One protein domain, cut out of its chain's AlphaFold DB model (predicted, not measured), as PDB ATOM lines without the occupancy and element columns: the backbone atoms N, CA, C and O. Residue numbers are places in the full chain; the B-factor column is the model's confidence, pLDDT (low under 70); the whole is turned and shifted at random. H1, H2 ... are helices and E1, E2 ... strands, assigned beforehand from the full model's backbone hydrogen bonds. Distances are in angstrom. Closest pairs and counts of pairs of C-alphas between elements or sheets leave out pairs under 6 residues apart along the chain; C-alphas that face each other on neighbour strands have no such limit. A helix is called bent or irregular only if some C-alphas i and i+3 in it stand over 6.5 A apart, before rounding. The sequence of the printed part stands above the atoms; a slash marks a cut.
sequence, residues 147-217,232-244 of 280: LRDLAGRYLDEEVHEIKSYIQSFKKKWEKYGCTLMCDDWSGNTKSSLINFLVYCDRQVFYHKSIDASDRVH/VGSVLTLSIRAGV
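This is residues 147 to 217 and 232 to 244 of the 280 residues of an uncharacterized protein of Colocasia esculenta (UniProt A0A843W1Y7). A strongly twisted sheet of four strands has one long helix, H1, running slantwise past one end of it, so that the two together make an open corner; residues 166 to 176 of H1 pack on the sheet, while residues 147 to 165 stick out free. The tiny helix H2 sits at the other end of the sheet, far from H1. The printed part has 84 residues, in the order H1, E1, E2, E3, H2, E4, of mixed class, helices and strands. The sheet's order is E3, E2, E1, E4, antiparallel throughout. The whole is loose, with a radius of gyration of the C-alphas of 16.5 A, and flat, spanning 51 by 40 by 18 A.

Find C-alpha 147 at (155.949, 75.913, 156.445); from there H1, residues 147 to 176, runs 41.6 A to C-alpha 176 at (146.555, 114.684, 168.087). It has a kink of 26 degrees near residue 155 and is only just irregular, with C-alphas 151 and 154 6.7 A apart. Next come E1, residues 178 to 186, 26.0 A, E2, residues 192 to 200, 26.1 A, and E3, residues 203 to 211, 24.5 A. H2, residues 213 to 217, covers 8.1 A. After the cut, E4, residues 236 to 240, runs 13.1 A and ends at C-alpha 240, (142.640, 110.904, 176.233).

Start at the sheet, where E1, E2 and E3 form a meander, each strand the antiparallel neighbour of the one before. Look across the hairpin E1 and E2 for N 181 and O 197, 2.7 A apart. Across the hairpin E2 and E3, N 196 and O 208 are 2.7 A apart. Across E1 and E4, at 163 degrees, N 180 and O 238 are 2.8 A apart. H1 is on the sheet, making two layers, helix on one face, at a height over the sheet of 10.8 A. It lies over E3 and E2; on the local plane it stands at 58 degrees to E3, only just slantwise to the strands. The closest C-alphas of H1 and E2 are those of Trp 173 and Cys 200, 6.6 A. H2 only grazes the sheet, with residues 213 to 216, and is apart from H1. In H1, 20 of 26 O i to N i+4 pairs are within hydrogen-bond range; in H2, 0 of 1, and 0 of 2 O i to N i+3 pairs.

The C-alphas farthest apart are those of Leu 147 and Val 244, 50.9 A. Residues 218 to 231 are not printed, and C-alphas 217 and 232 are 21.6 A apart across this cut. The links printed whole are tight. Mean pLDDT of the printed part is 78.6; residues 188 to 190, 214 to 217 and 232 to 244 are under 70.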
ATOM      1  N   LEU A 147     156.864  75.548 155.355       91.75
ATOM      2  CA  LEU A 147     155.949  75.913 156.445       91.75
ATOM      3  C   LEU A 147     156.698  76.520 157.644       91.75
ATOM      4  O   LEU A 147     156.209  77.461 158.260       91.75
ATOM      5  N   ARG A 148     157.898  76.009 157.949       94.19
ATOM      6  CA  ARG A 148     158.742  76.528 159.031       94.19
ATOM      7  C   ARG A 148     159.276  77.923 158.719       94.19
ATOM      8  O   ARG A 148     159.365  78.735 159.628       94.19
ATOM      9  N   ASP A 149     159.613  78.204 157.464       92.56
ATOM     10  CA  ASP A 149     160.067  79.542 157.075       92.56
ATOM     11  C   ASP A 149     158.921  80.555 157.175       92.56
ATOM     12  O   ASP A 149     159.112  81.641 157.718       92.56
ATOM     13  N   LEU A 150     157.730  80.179 156.689       92.69
ATOM     14  CA  LEU A 150     156.523  81.013 156.725       92.69
ATOM     15  C   LEU A 150     156.062  81.306 158.154       92.69
ATOM     16  O   LEU A 150     155.789  82.455 158.476       92.69
ATOM     17  N   ALA A 151     155.986  80.282 159.008       90.88
ATOM     18  CA  ALA A 151     155.566  80.428 160.403       90.88
ATOM     19  C   ALA A 151     156.687  80.922 161.335       90.88
ATOM     20  O   ALA A 151     156.417  81.254 162.484       90.88
ATOM     21  N   GLY A 152     157.933  80.916 160.864       94.19
ATOM     22  CA  GLY A 152     159.103  81.381 161.598       94.19
ATOM     23  C   GLY A 152     159.532  82.756 161.111       94.19
ATOM     24  O   GLY A 152     158.826  83.741 161.305       94.19
ATOM     25  N   ARG A 153     160.689  82.808 160.436       94.62
ATOM     26  CA  ARG A 153     161.376  84.065 160.100       94.62
ATOM     27  C   ARG A 153     160.488  85.101 159.406       94.62
ATOM     28  O   ARG A 153     160.555  86.268 159.764       94.62
ATOM     29  N   TYR A 154     159.647  84.688 158.456       93.50
ATOM     30  CA  TYR A 154     158.849  85.638 157.680       93.50
ATOM     31  C   TYR A 154     157.710  86.225 158.508       93.50
ATOM     32  O   TYR A 154     157.434  87.416 158.427       93.50
ATOM     33  N   LEU A 155     157.083  85.412 159.358       93.38
ATOM     34  CA  LEU A 155     156.098  85.913 160.303       93.38
ATOM     35  C   LEU A 155     156.741  86.857 161.330       93.38
ATOM     36  O   LEU A 155     156.162  87.893 161.651       93.38
ATOM     37  N   ASP A 156     157.930  86.522 161.832       94.38
ATOM     38  CA  ASP A 156     158.655  87.366 162.784       94.38
ATOM     39  C   ASP A 156     159.030  88.727 162.177       94.38
ATOM     40  O   ASP A 156     158.879  89.761 162.839       94.38
ATOM     41  N   GLU A 157     159.466  88.739 160.914       95.31
ATOM     42  CA  GLU A 157     159.739  89.948 160.130       95.31
ATOM     43  C   GLU A 157     158.474  90.808 159.973       95.31
ATOM     44  O   GLU A 157     158.481  91.977 160.361       95.31
ATOM     45  N   GLU A 158     157.352  90.230 159.536       93.75
ATOM     46  CA  GLU A 158     156.069  90.942 159.406       93.75
ATOM     47  C   GLU A 158     155.585  91.513 160.750       93.75
ATOM     48  O   GLU A 158     155.157  92.667 160.857       93.75
ATOM     49  N   VAL A 159     155.704  90.737 161.832       91.62
ATOM     50  CA  VAL A 159     155.372  91.196 163.188       91.62
ATOM     51  C   VAL A 159     156.268  92.363 163.602       91.62
ATOM     52  O   VAL A 159     155.798  93.305 164.252       91.62
ATOM     53  N   HIS A 160     157.554  92.319 163.260       95.25
ATOM     54  CA  HIS A 160     158.491  93.399 163.541       95.25
ATOM     55  C   HIS A 160     158.140  94.674 162.762       95.25
ATOM     56  O   HIS A 160     158.077  95.754 163.360       95.25
ATOM     57  N   GLU A 161     157.847  94.565 161.467       93.75
ATOM     58  CA  GLU A 161     157.450  95.695 160.624       93.75
ATOM     59  C   GLU A 161     156.166  96.357 161.125       93.75
ATOM     60  O   GLU A 161     156.121  97.575 161.327       93.75
ATOM     61  N   ILE A 162     155.143  95.558 161.442       90.88
ATOM     62  CA  ILE A 162     153.876  96.056 161.989       90.88
ATOM     63  C   ILE A 162     154.103  96.750 163.338       90.88
ATOM     64  O   ILE A 162     153.543  97.820 163.591       90.88
ATOM     65  N   LYS A 163     154.952  96.199 164.216       89.88
ATOM     66  CA  LYS A 163     155.305  96.845 165.494       89.88
ATOM     67  C   LYS A 163     155.983  98.194 165.271       89.88
ATOM     68  O   LYS A 163     155.613  99.166 165.936       89.88
ATOM     69  N   SER A 164     156.930  98.274 164.342       93.19
ATOM     70  CA  SER A 164     157.621  99.516 163.981       93.19
ATOM     71  C   SER A 164     156.651 100.555 163.410       93.19
ATOM     72  O   SER A 164     156.664 101.721 163.820       93.19
ATOM     73  N   TYR A 165     155.721 100.127 162.557       89.38
ATOM     74  CA  TYR A 165     154.644 100.972 162.048       89.38
ATOM     75  C   TYR A 165     153.750 101.507 163.179       89.38
ATOM     76  O   TYR A 165     153.533 102.718 163.275       89.38
ATOM     77  N   ILE A 166     153.318 100.653 164.112       87.06
ATOM     78  CA  ILE A 166     152.528 101.065 165.285       87.06
ATOM     79  C   ILE A 166     153.306 102.060 166.156       87.06
ATOM     80  O   ILE A 166     152.729 103.034 166.636       87.06
ATOM     81  N   GLN A 167     154.610 101.863 166.366       88.75
ATOM     82  CA  GLN A 167     155.434 102.819 167.114       88.75
ATOM     83  C   GLN A 167     155.490 104.186 166.425       88.75
ATOM     84  O   GLN A 167     155.356 105.211 167.093       88.75
ATOM     85  N   SER A 168     155.630 104.218 165.096       88.25
ATOM     86  CA  SER A 168     155.578 105.468 164.328       88.25
ATOM     87  C   SER A 168     154.239 106.192 164.511       88.25
ATOM     88  O   SER A 168     154.198 107.415 164.650       88.25
ATOM     89  N   PHE A 169     153.147 105.433 164.611       83.88
ATOM     90  CA  PHE A 169     151.816 105.962 164.860       83.88
ATOM     91  C   PHE A 169     151.641 106.469 166.296       83.88
ATOM     92  O   PHE A 169     151.050 107.528 166.499       83.88
ATOM     93  N   LYS A 170     152.214 105.788 167.294       86.56
ATOM     94  CA  LYS A 170     152.198 106.232 168.700       86.56
ATOM     95  C   LYS A 170     152.806 107.618 168.893       86.56
ATOM     96  O   LYS A 170     152.298 108.386 169.702       86.56
ATOM     97  N   LYS A 171     153.821 107.985 168.103       88.62
ATOM     98  CA  LYS A 171     154.404 109.342 168.119       88.62
ATOM     99  C   LYS A 171     153.371 110.433 167.805       88.62
ATOM    100  O   LYS A 171     153.504 111.564 168.255       88.62
ATOM    101  N   LYS A 172     152.311 110.108 167.057       86.81
ATOM    102  CA  LYS A 172     151.226 111.045 166.729       86.81
ATOM    103  C   LYS A 172     150.264 111.283 167.895       86.81
ATOM    104  O   LYS A 172     149.527 112.268 167.867       86.81
ATOM    105  N   TRP A 173     150.260 110.417 168.909       87.75
ATOM    106  CA  TRP A 173     149.327 110.503 170.034       87.75
ATOM    107  C   TRP A 173     149.549 111.759 170.871       87.75
ATOM    108  O   TRP A 173     148.579 112.358 171.318       87.75
ATOM    109  N   GLU A 174     150.798 112.197 171.029       82.38
ATOM    110  CA  GLU A 174     151.115 113.443 171.736       82.38
ATOM    111  C   GLU A 174     150.537 114.662 171.012       82.38
ATOM    112  O   GLU A 174     149.978 115.555 171.642       82.38
ATOM    113  N   LYS A 175     150.605 114.671 169.675       86.94
ATOM    114  CA  LYS A 175     150.148 115.796 168.850       86.94
ATOM    115  C   LYS A 175     148.628 115.858 168.697       86.94
ATOM    116  O   LYS A 175     148.050 116.939 168.747       86.94
ATOM    117  N   TYR A 176     147.981 114.723 168.438       88.12
ATOM    118  CA  TYR A 176     146.555 114.684 168.087       88.12
ATOM    119  C   TYR A 176     145.658 114.161 169.219       88.12
ATOM    120  O   TYR A 176     144.433 114.261 169.122       88.12
ATOM    121  N   GLY A 177     146.242 113.626 170.296       87.75
ATOM    122  CA  GLY A 177     145.537 112.793 171.269       87.75
ATOM    123  C   GLY A 177     145.190 111.418 170.693       87.75
ATOM    124  O   GLY A 177     145.394 111.141 169.508       87.75
ATOM    125  N   CYS A 178     144.636 110.538 171.525       88.31
ATOM    126  CA  CYS A 178     144.084 109.267 171.066       88.31
ATOM    127  C   CYS A 178     142.780 108.928 171.798       88.31
ATOM    128  O   CYS A 178     142.540 109.342 172.933       88.31
ATOM    129  N   THR A 179     141.912 108.173 171.134       87.56
ATOM    130  CA  THR A 179     140.662 107.670 171.703       87.56
ATOM    131  C   THR A 179     140.742 106.159 171.793       87.56
ATOM    132  O   THR A 179     140.828 105.478 170.773       87.56
ATOM    133  N   LEU A 180     140.702 105.633 173.013       89.75
ATOM    134  CA  LEU A 180     140.535 104.209 173.250       89.75
ATOM    135  C   LEU A 180     139.056 103.872 173.068       89.75
ATOM    136  O   LEU A 180     138.190 104.417 173.750       89.75
ATOM    137  N   MET A 181     138.775 102.985 172.133       90.12
ATOM    138  CA  MET A 181     137.452 102.461 171.845       90.12
ATOM    139  C   MET A 181     137.409 101.000 172.273       90.12
ATOM    140  O   MET A 181     138.406 100.282 172.189       90.12
ATOM    141  N   CYS A 182     136.254 100.567 172.744       87.75
ATOM    142  CA  CYS A 182     136.012  99.199 173.153       87.75
ATOM    143  C   CYS A 182     134.728  98.724 172.484       87.75
ATOM    144  O   CYS A 182     133.719  99.415 172.600       87.75
ATOM    145  N   ASP A 183     134.768  97.574 171.820       84.94
ATOM    146  CA  ASP A 183     133.604  96.913 171.232       84.94
ATOM    147  C   ASP A 183     133.455  95.512 171.834       84.94
ATOM    148  O   ASP A 183     134.445  94.805 171.993       84.94
ATOM    149  N   ASP A 184     132.241  95.128 172.207       82.81
ATOM    150  CA  ASP A 184     131.928  93.799 172.742       82.81
ATOM    151  C   ASP A 184     131.087  93.059 171.711       82.81
ATOM    152  O   ASP A 184     129.987  93.496 171.350       82.81
ATOM    153  N   TRP A 185     131.610  91.925 171.263       78.94
ATOM    154  CA  TRP A 185     130.849  90.953 170.510       78.94
ATOM    155  C   TRP A 185     130.435  89.804 171.426       78.94
ATOM    156  O   TRP A 185     131.268  89.036 171.905       78.94
ATOM    157  N   SER A 186     129.127  89.656 171.611       72.12
ATOM    158  CA  SER A 186     128.529  88.521 172.309       72.12
ATOM    159  C   SER A 186     127.763  87.660 171.307       72.12
ATOM    160  O   SER A 186     126.744  88.095 170.763       72.12
ATOM    161  N   GLY A 187     128.270  86.454 171.046       70.06
ATOM    162  CA  GLY A 187     127.622  85.471 170.180       70.06
ATOM    163  C   GLY A 187     126.449  84.748 170.856       70.06
ATOM    164  O   GLY A 187     126.210  84.872 172.057       70.06
ATOM    165  N   ASN A 188     125.705  83.962 170.069       67.12
ATOM    166  CA  ASN A 188     124.658  83.063 170.584       67.12
ATOM    167  C   ASN A 188     125.261  81.826 171.269       67.12
ATOM    168  O   ASN A 188     124.670  81.245 172.178       67.12
ATOM    169  N   THR A 189     126.452  81.421 170.833       63.38
ATOM    170  CA  THR A 189     127.349  80.566 171.605       63.38
ATOM    171  C   THR A 189     127.926  81.427 172.720       63.38
ATOM    172  O   THR A 189     128.162  82.602 172.483       63.38
ATOM    173  N   LYS A 190     128.140  80.890 173.926       64.31
ATOM    174  CA  LYS A 190     128.562  81.611 175.153       64.31
ATOM    175  C   LYS A 190     129.941  82.310 175.080       64.31
ATOM    176  O   LYS A 190     130.597  82.490 176.099       64.31
ATOM    177  N   SER A 191     130.379  82.670 173.885       73.06
ATOM    178  CA  SER A 191     131.588  83.385 173.558       73.06
ATOM    179  C   SER A 191     131.329  84.891 173.592       73.06
ATOM    180  O   SER A 191     130.513  85.398 172.818       73.06
ATOM    181  N   SER A 192     132.014  85.601 174.488       81.19
ATOM    182  CA  SER A 192     132.054  87.069 174.498       81.19
ATOM    183  C   SER A 192     133.490  87.508 174.264       81.19
ATOM    184  O   SER A 192     134.391  87.072 174.976       81.19
ATOM    185  N   LEU A 193     133.714  88.342 173.251       85.19
ATOM    186  CA  LEU A 193     135.024  88.880 172.906       85.19
ATOM    187  C   LEU A 193     134.966  90.402 172.950       85.19
ATOM    188  O   LEU A 193     134.184  91.031 172.239       85.19
ATOM    189  N   ILE A 194     135.836  90.993 173.761       87.44
ATOM    190  CA  ILE A 194     135.937  92.440 173.917       87.44
ATOM    191  C   ILE A 194     137.163  92.938 173.157       87.44
ATOM    192  O   ILE A 194     138.293  92.657 173.549       87.44
ATOM    193  N   ASN A 195     136.951  93.709 172.098       90.19
ATOM    194  CA  ASN A 195     137.984  94.315 171.268       90.19
ATOM    195  C   ASN A 195     138.326  95.725 171.755       90.19
ATOM    196  O   ASN A 195     137.458  96.586 171.857       90.19
ATOM    197  N   PHE A 196     139.608  95.988 171.978       87.94
ATOM    198  CA  PHE A 196     140.153  97.314 172.244       87.94
ATOM    199  C   PHE A 196     140.800  97.858 170.976       87.94
ATOM    200  O   PHE A 196     141.726  97.268 170.414       87.94
ATOM    201  N   LEU A 197     140.327  99.021 170.556       90.00
ATOM    202  CA  LEU A 197     140.751  99.732 169.363       90.00
ATOM    203  C   LEU A 197     141.263 101.113 169.779       90.00
ATOM    204  O   LEU A 197     140.749 101.716 170.714       90.00
ATOM    205  N   VAL A 198     142.257 101.651 169.088       89.19
ATOM    206  CA  VAL A 198     142.765 103.006 169.323       89.19
ATOM    207  C   VAL A 198     142.547 103.831 168.070       89.19
ATOM    208  O   VAL A 198     143.030 103.477 167.000       89.19
ATOM    209  N   TYR A 199     141.840 104.948 168.206       89.00
ATOM    210  CA  TYR A 199     141.674 105.938 167.154       89.00
ATOM    211  C   TYR A 199     142.610 107.127 167.373       89.00
ATOM    212  O   TYR A 199     142.609 107.736 168.443       89.00
ATOM    213  N   CYS A 200     143.392 107.482 166.359       87.62
ATOM    214  CA  CYS A 200     144.207 108.698 166.329       87.62
ATOM    215  C   CYS A 200     144.460 109.095 164.861       87.62
ATOM    216  O   CYS A 200     144.525 108.237 163.989       87.62
ATOM    217  N   ASP A 201     144.539 110.394 164.559       89.25
ATOM    218  CA  ASP A 201     144.842 110.908 163.207       89.25
ATOM    219  C   ASP A 201     144.011 110.256 162.070       89.25
ATOM    220  O   ASP A 201     144.544 109.797 161.061       89.25
ATOM    221  N   ARG A 202     142.679 110.181 162.247       87.31
ATOM    222  CA  ARG A 202     141.722 109.561 161.299       87.31
ATOM    223  C   ARG A 202     141.953 108.075 161.004       87.31
ATOM    224  O   ARG A 202     141.401 107.557 160.038       87.31
ATOM    225  N   GLN A 203     142.717 107.382 161.836       86.25
ATOM    226  CA  GLN A 203     143.023 105.966 161.677       86.25
ATOM    227  C   GLN A 203     142.631 105.193 162.936       86.25
ATOM    228  O   GLN A 203     142.719 105.716 164.047       86.25
ATOM    229  N   VAL A 204     142.188 103.948 162.751       87.88
ATOM    230  CA  VAL A 204     141.833 103.012 163.825       87.88
ATOM    231  C   VAL A 204     142.836 101.870 163.822       87.88
ATOM    232  O   VAL A 204     143.104 101.284 162.779       87.88
ATOM    233  N   PHE A 205     143.343 101.529 164.998       85.75
ATOM    234  CA  PHE A 205     144.286 100.440 165.201       85.75
ATOM    235  C   PHE A 205     143.723  99.439 166.185       85.75
ATOM    236  O   PHE A 205     143.212  99.814 167.239       85.75
ATOM    237  N   TYR A 206     143.873  98.159 165.873       87.44
ATOM    238  CA  TYR A 206     143.651  97.116 166.854       87.44
ATOM    239  C   TYR A 206     144.743  97.164 167.923       87.44
ATOM    240  O   TYR A 206     145.934  97.216 167.612       87.44
ATOM    241  N   HIS A 207     144.331  97.188 169.189       86.19
ATOM    242  CA  HIS A 207     145.251  97.180 170.318       86.19
ATOM    243  C   HIS A 207     145.355  95.791 170.939       86.19
ATOM    244  O   HIS A 207     146.462  95.279 171.095       86.19
ATOM    245  N   LYS A 208     144.211  95.213 171.316       88.00
ATOM    246  CA  LYS A 208     144.093  93.862 171.876       88.00
ATOM    247  C   LYS A 208     142.632  93.432 171.925       88.00
ATOM    248  O   LYS A 208     141.746  94.277 171.873       88.00
ATOM    249  N   SER A 209     142.382  92.153 172.150       89.00
ATOM    250  CA  SER A 209     141.070  91.623 172.502       89.00
ATOM    251  C   SER A 209     141.163  90.788 173.768       89.00
ATOM    252  O   SER A 209     142.221  90.264 174.104       89.00
ATOM    253  N   ILE A 210     140.065  90.720 174.508       87.38
ATOM    254  CA  ILE A 210     139.946  89.950 175.741       87.38
ATOM    255  C   ILE A 210     138.781  88.991 175.570       87.38
ATOM    256  O   ILE A 210     137.668  89.426 175.279       87.38
ATOM    257  N   ASP A 211     139.041  87.707 175.787       86.75
ATOM    258  CA  ASP A 211     137.986  86.713 175.921       86.75
ATOM    259  C   ASP A 211     137.288  86.887 177.283       86.75
ATOM    260  O   ASP A 211     137.913  86.848 178.345       86.75
ATOM    261  N   ALA A 212     135.986  87.148 177.239       82.88
ATOM    262  CA  ALA A 212     135.112  87.358 178.383       82.88
ATOM    263  C   ALA A 212     134.061  86.241 178.539       82.88
ATOM    264  O   ALA A 212     133.163  86.363 179.377       82.88
ATOM    265  N   SER A 213     134.188  85.138 177.793       78.44
ATOM    266  CA  SER A 213     133.263  83.992 177.799       78.44
ATOM    267  C   SER A 213     133.021  83.420 179.202       78.44
ATOM    268  O   SER A 213     131.882  83.161 179.603       78.44
ATOM    269  N   ASP A 214     134.077  83.327 180.013       68.31
ATOM    270  CA  ASP A 214     134.010  82.769 181.370       68.31
ATOM    271  C   ASP A 214     133.219  83.653 182.350       68.31
ATOM    272  O   ASP A 214     132.701  83.179 183.362       68.31
ATOM    273  N   ARG A 215     133.067  84.951 182.055       56.09
ATOM    274  CA  ARG A 215     132.465  85.935 182.972       56.09
ATOM    275  C   ARG A 215     130.959  86.119 182.795       56.09
ATOM    276  O   ARG A 215     130.315  86.703 183.664       56.09
ATOM    277  N   VAL A 216     130.376  85.564 181.732       54.66
ATOM    278  CA  VAL A 216     128.924  85.606 181.467       54.66
ATOM    279  C   VAL A 216     128.134  84.673 182.412       54.66
ATOM    280  O   VAL A 216     126.916  84.780 182.529       54.66
ATOM    281  N   HIS A 217     128.808  83.806 183.177       48.78
ATOM    282  CA  HIS A 217     128.169  82.788 184.021       48.78
ATOM    283  C   HIS A 217     127.615  83.288 185.373       48.78
ATOM    284  O   HIS A 217     126.943  82.520 186.059       48.78
ATOM    285  N   VAL A 232     123.730  95.634 167.866       36.81
ATOM    286  CA  VAL A 232     124.802  96.616 167.732       36.81
ATOM    287  C   VAL A 232     125.669  96.531 168.990       36.81
ATOM    288  O   VAL A 232     125.163  96.729 170.100       36.81
ATOM    289  N   GLY A 233     126.944  96.181 168.816       40.84
ATOM    290  CA  GLY A 233     127.947  96.243 169.876       40.84
ATOM    291  C   GLY A 233     127.965  97.646 170.481       40.84
ATOM    292  O   GLY A 233     127.859  98.653 169.777       40.84
ATOM    293  N   SER A 234     127.989  97.735 171.809       45.09
ATOM    294  CA  SER A 234     128.064  99.032 172.481       45.09
ATOM    295  C   SER A 234     129.503  99.526 172.421       45.09
ATOM    296  O   SER A 234     130.329  99.096 173.221       45.09
ATOM    297  N   VAL A 235     129.801 100.442 171.497       44.31
ATOM    298  CA  VAL A 235     131.125 101.068 171.430       44.31
ATOM    299  C   VAL A 235     131.249 102.101 172.548       44.31
ATOM    300  O   VAL A 235     130.622 103.160 172.505       44.31
ATOM    301  N   LEU A 236     132.063 101.809 173.561       52.31
ATOM    302  CA  LEU A 236     132.444 102.791 174.576       52.31
ATOM    303  C   LEU A 236     133.739 103.476 174.146       52.31
ATOM    304  O   LEU A 236     134.728 102.811 173.842       52.31
ATOM    305  N   THR A 237     133.737 104.808 174.138       45.12
ATOM    306  CA  THR A 237     134.894 105.623 173.765       45.12
ATOM    307  C   THR A 237     135.411 106.409 174.968       45.12
ATOM    308  O   THR A 237     134.675 107.130 175.641       45.12
ATOM    309  N   LEU A 238     136.703 106.270 175.254       50.28
ATOM    310  CA  LEU A 238     137.439 107.091 176.208       50.28
ATOM    311  C   LEU A 238     138.485 107.889 175.430       50.28
ATOM    312  O   LEU A 238     139.456 107.326 174.928       50.28
ATOM    313  N   SER A 239     138.282 109.200 175.309       43.47
ATOM    314  CA  SER A 239     139.246 110.085 174.649       43.47
ATOM    315  C   SER A 239     140.248 110.623 175.669       43.47
ATOM    316  O   SER A 239     139.857 111.264 176.644       43.47
ATOM    317  N   ILE A 240     141.534 110.348 175.454       50.72
ATOM    318  CA  ILE A 240     142.640 110.904 176.233       50.72
ATOM    319  C   ILE A 240     143.292 111.967 175.349       50.72
ATOM    320  O   ILE A 240     144.003 111.658 174.391       50.72
ATOM    321  N   ARG A 241     143.018 113.240 175.644       39.28
ATOM    322  CA  ARG A 241     143.635 114.370 174.946       39.28
ATOM    323  C   ARG A 241     144.757 114.924 175.815       39.28
ATOM    324  O   ARG A 241     144.493 115.437 176.901       39.28
ATOM    325  N   ALA A 242     145.999 114.801 175.356       39.41
ATOM    326  CA  ALA A 242     147.120 115.484 175.981       39.41
ATOM    327  C   ALA A 242     146.994 116.991 175.695       39.41
ATOM    328  O   ALA A 242     146.996 117.406 174.541       39.41
ATOM    329  N   GLY A 243     146.806 117.783 176.753       39.81
ATOM    330  CA  GLY A 243     147.084 119.221 176.778       39.81
ATOM    331  C   GLY A 243     146.309 120.128 175.820       39.81
ATOM    332  O   GLY A 243     146.940 120.776 175.004       39.81
ATOM    333  N   VAL A 244     144.985 120.269 175.974       31.61
ATOM    334  CA  VAL A 244     144.277 121.557 175.774       31.61
ATOM    335  C   VAL A 244     143.026 121.552 176.658       31.61
ATOM    336  O   VAL A 244     142.130 120.727 176.476       31.61
TER     337      VAL A 244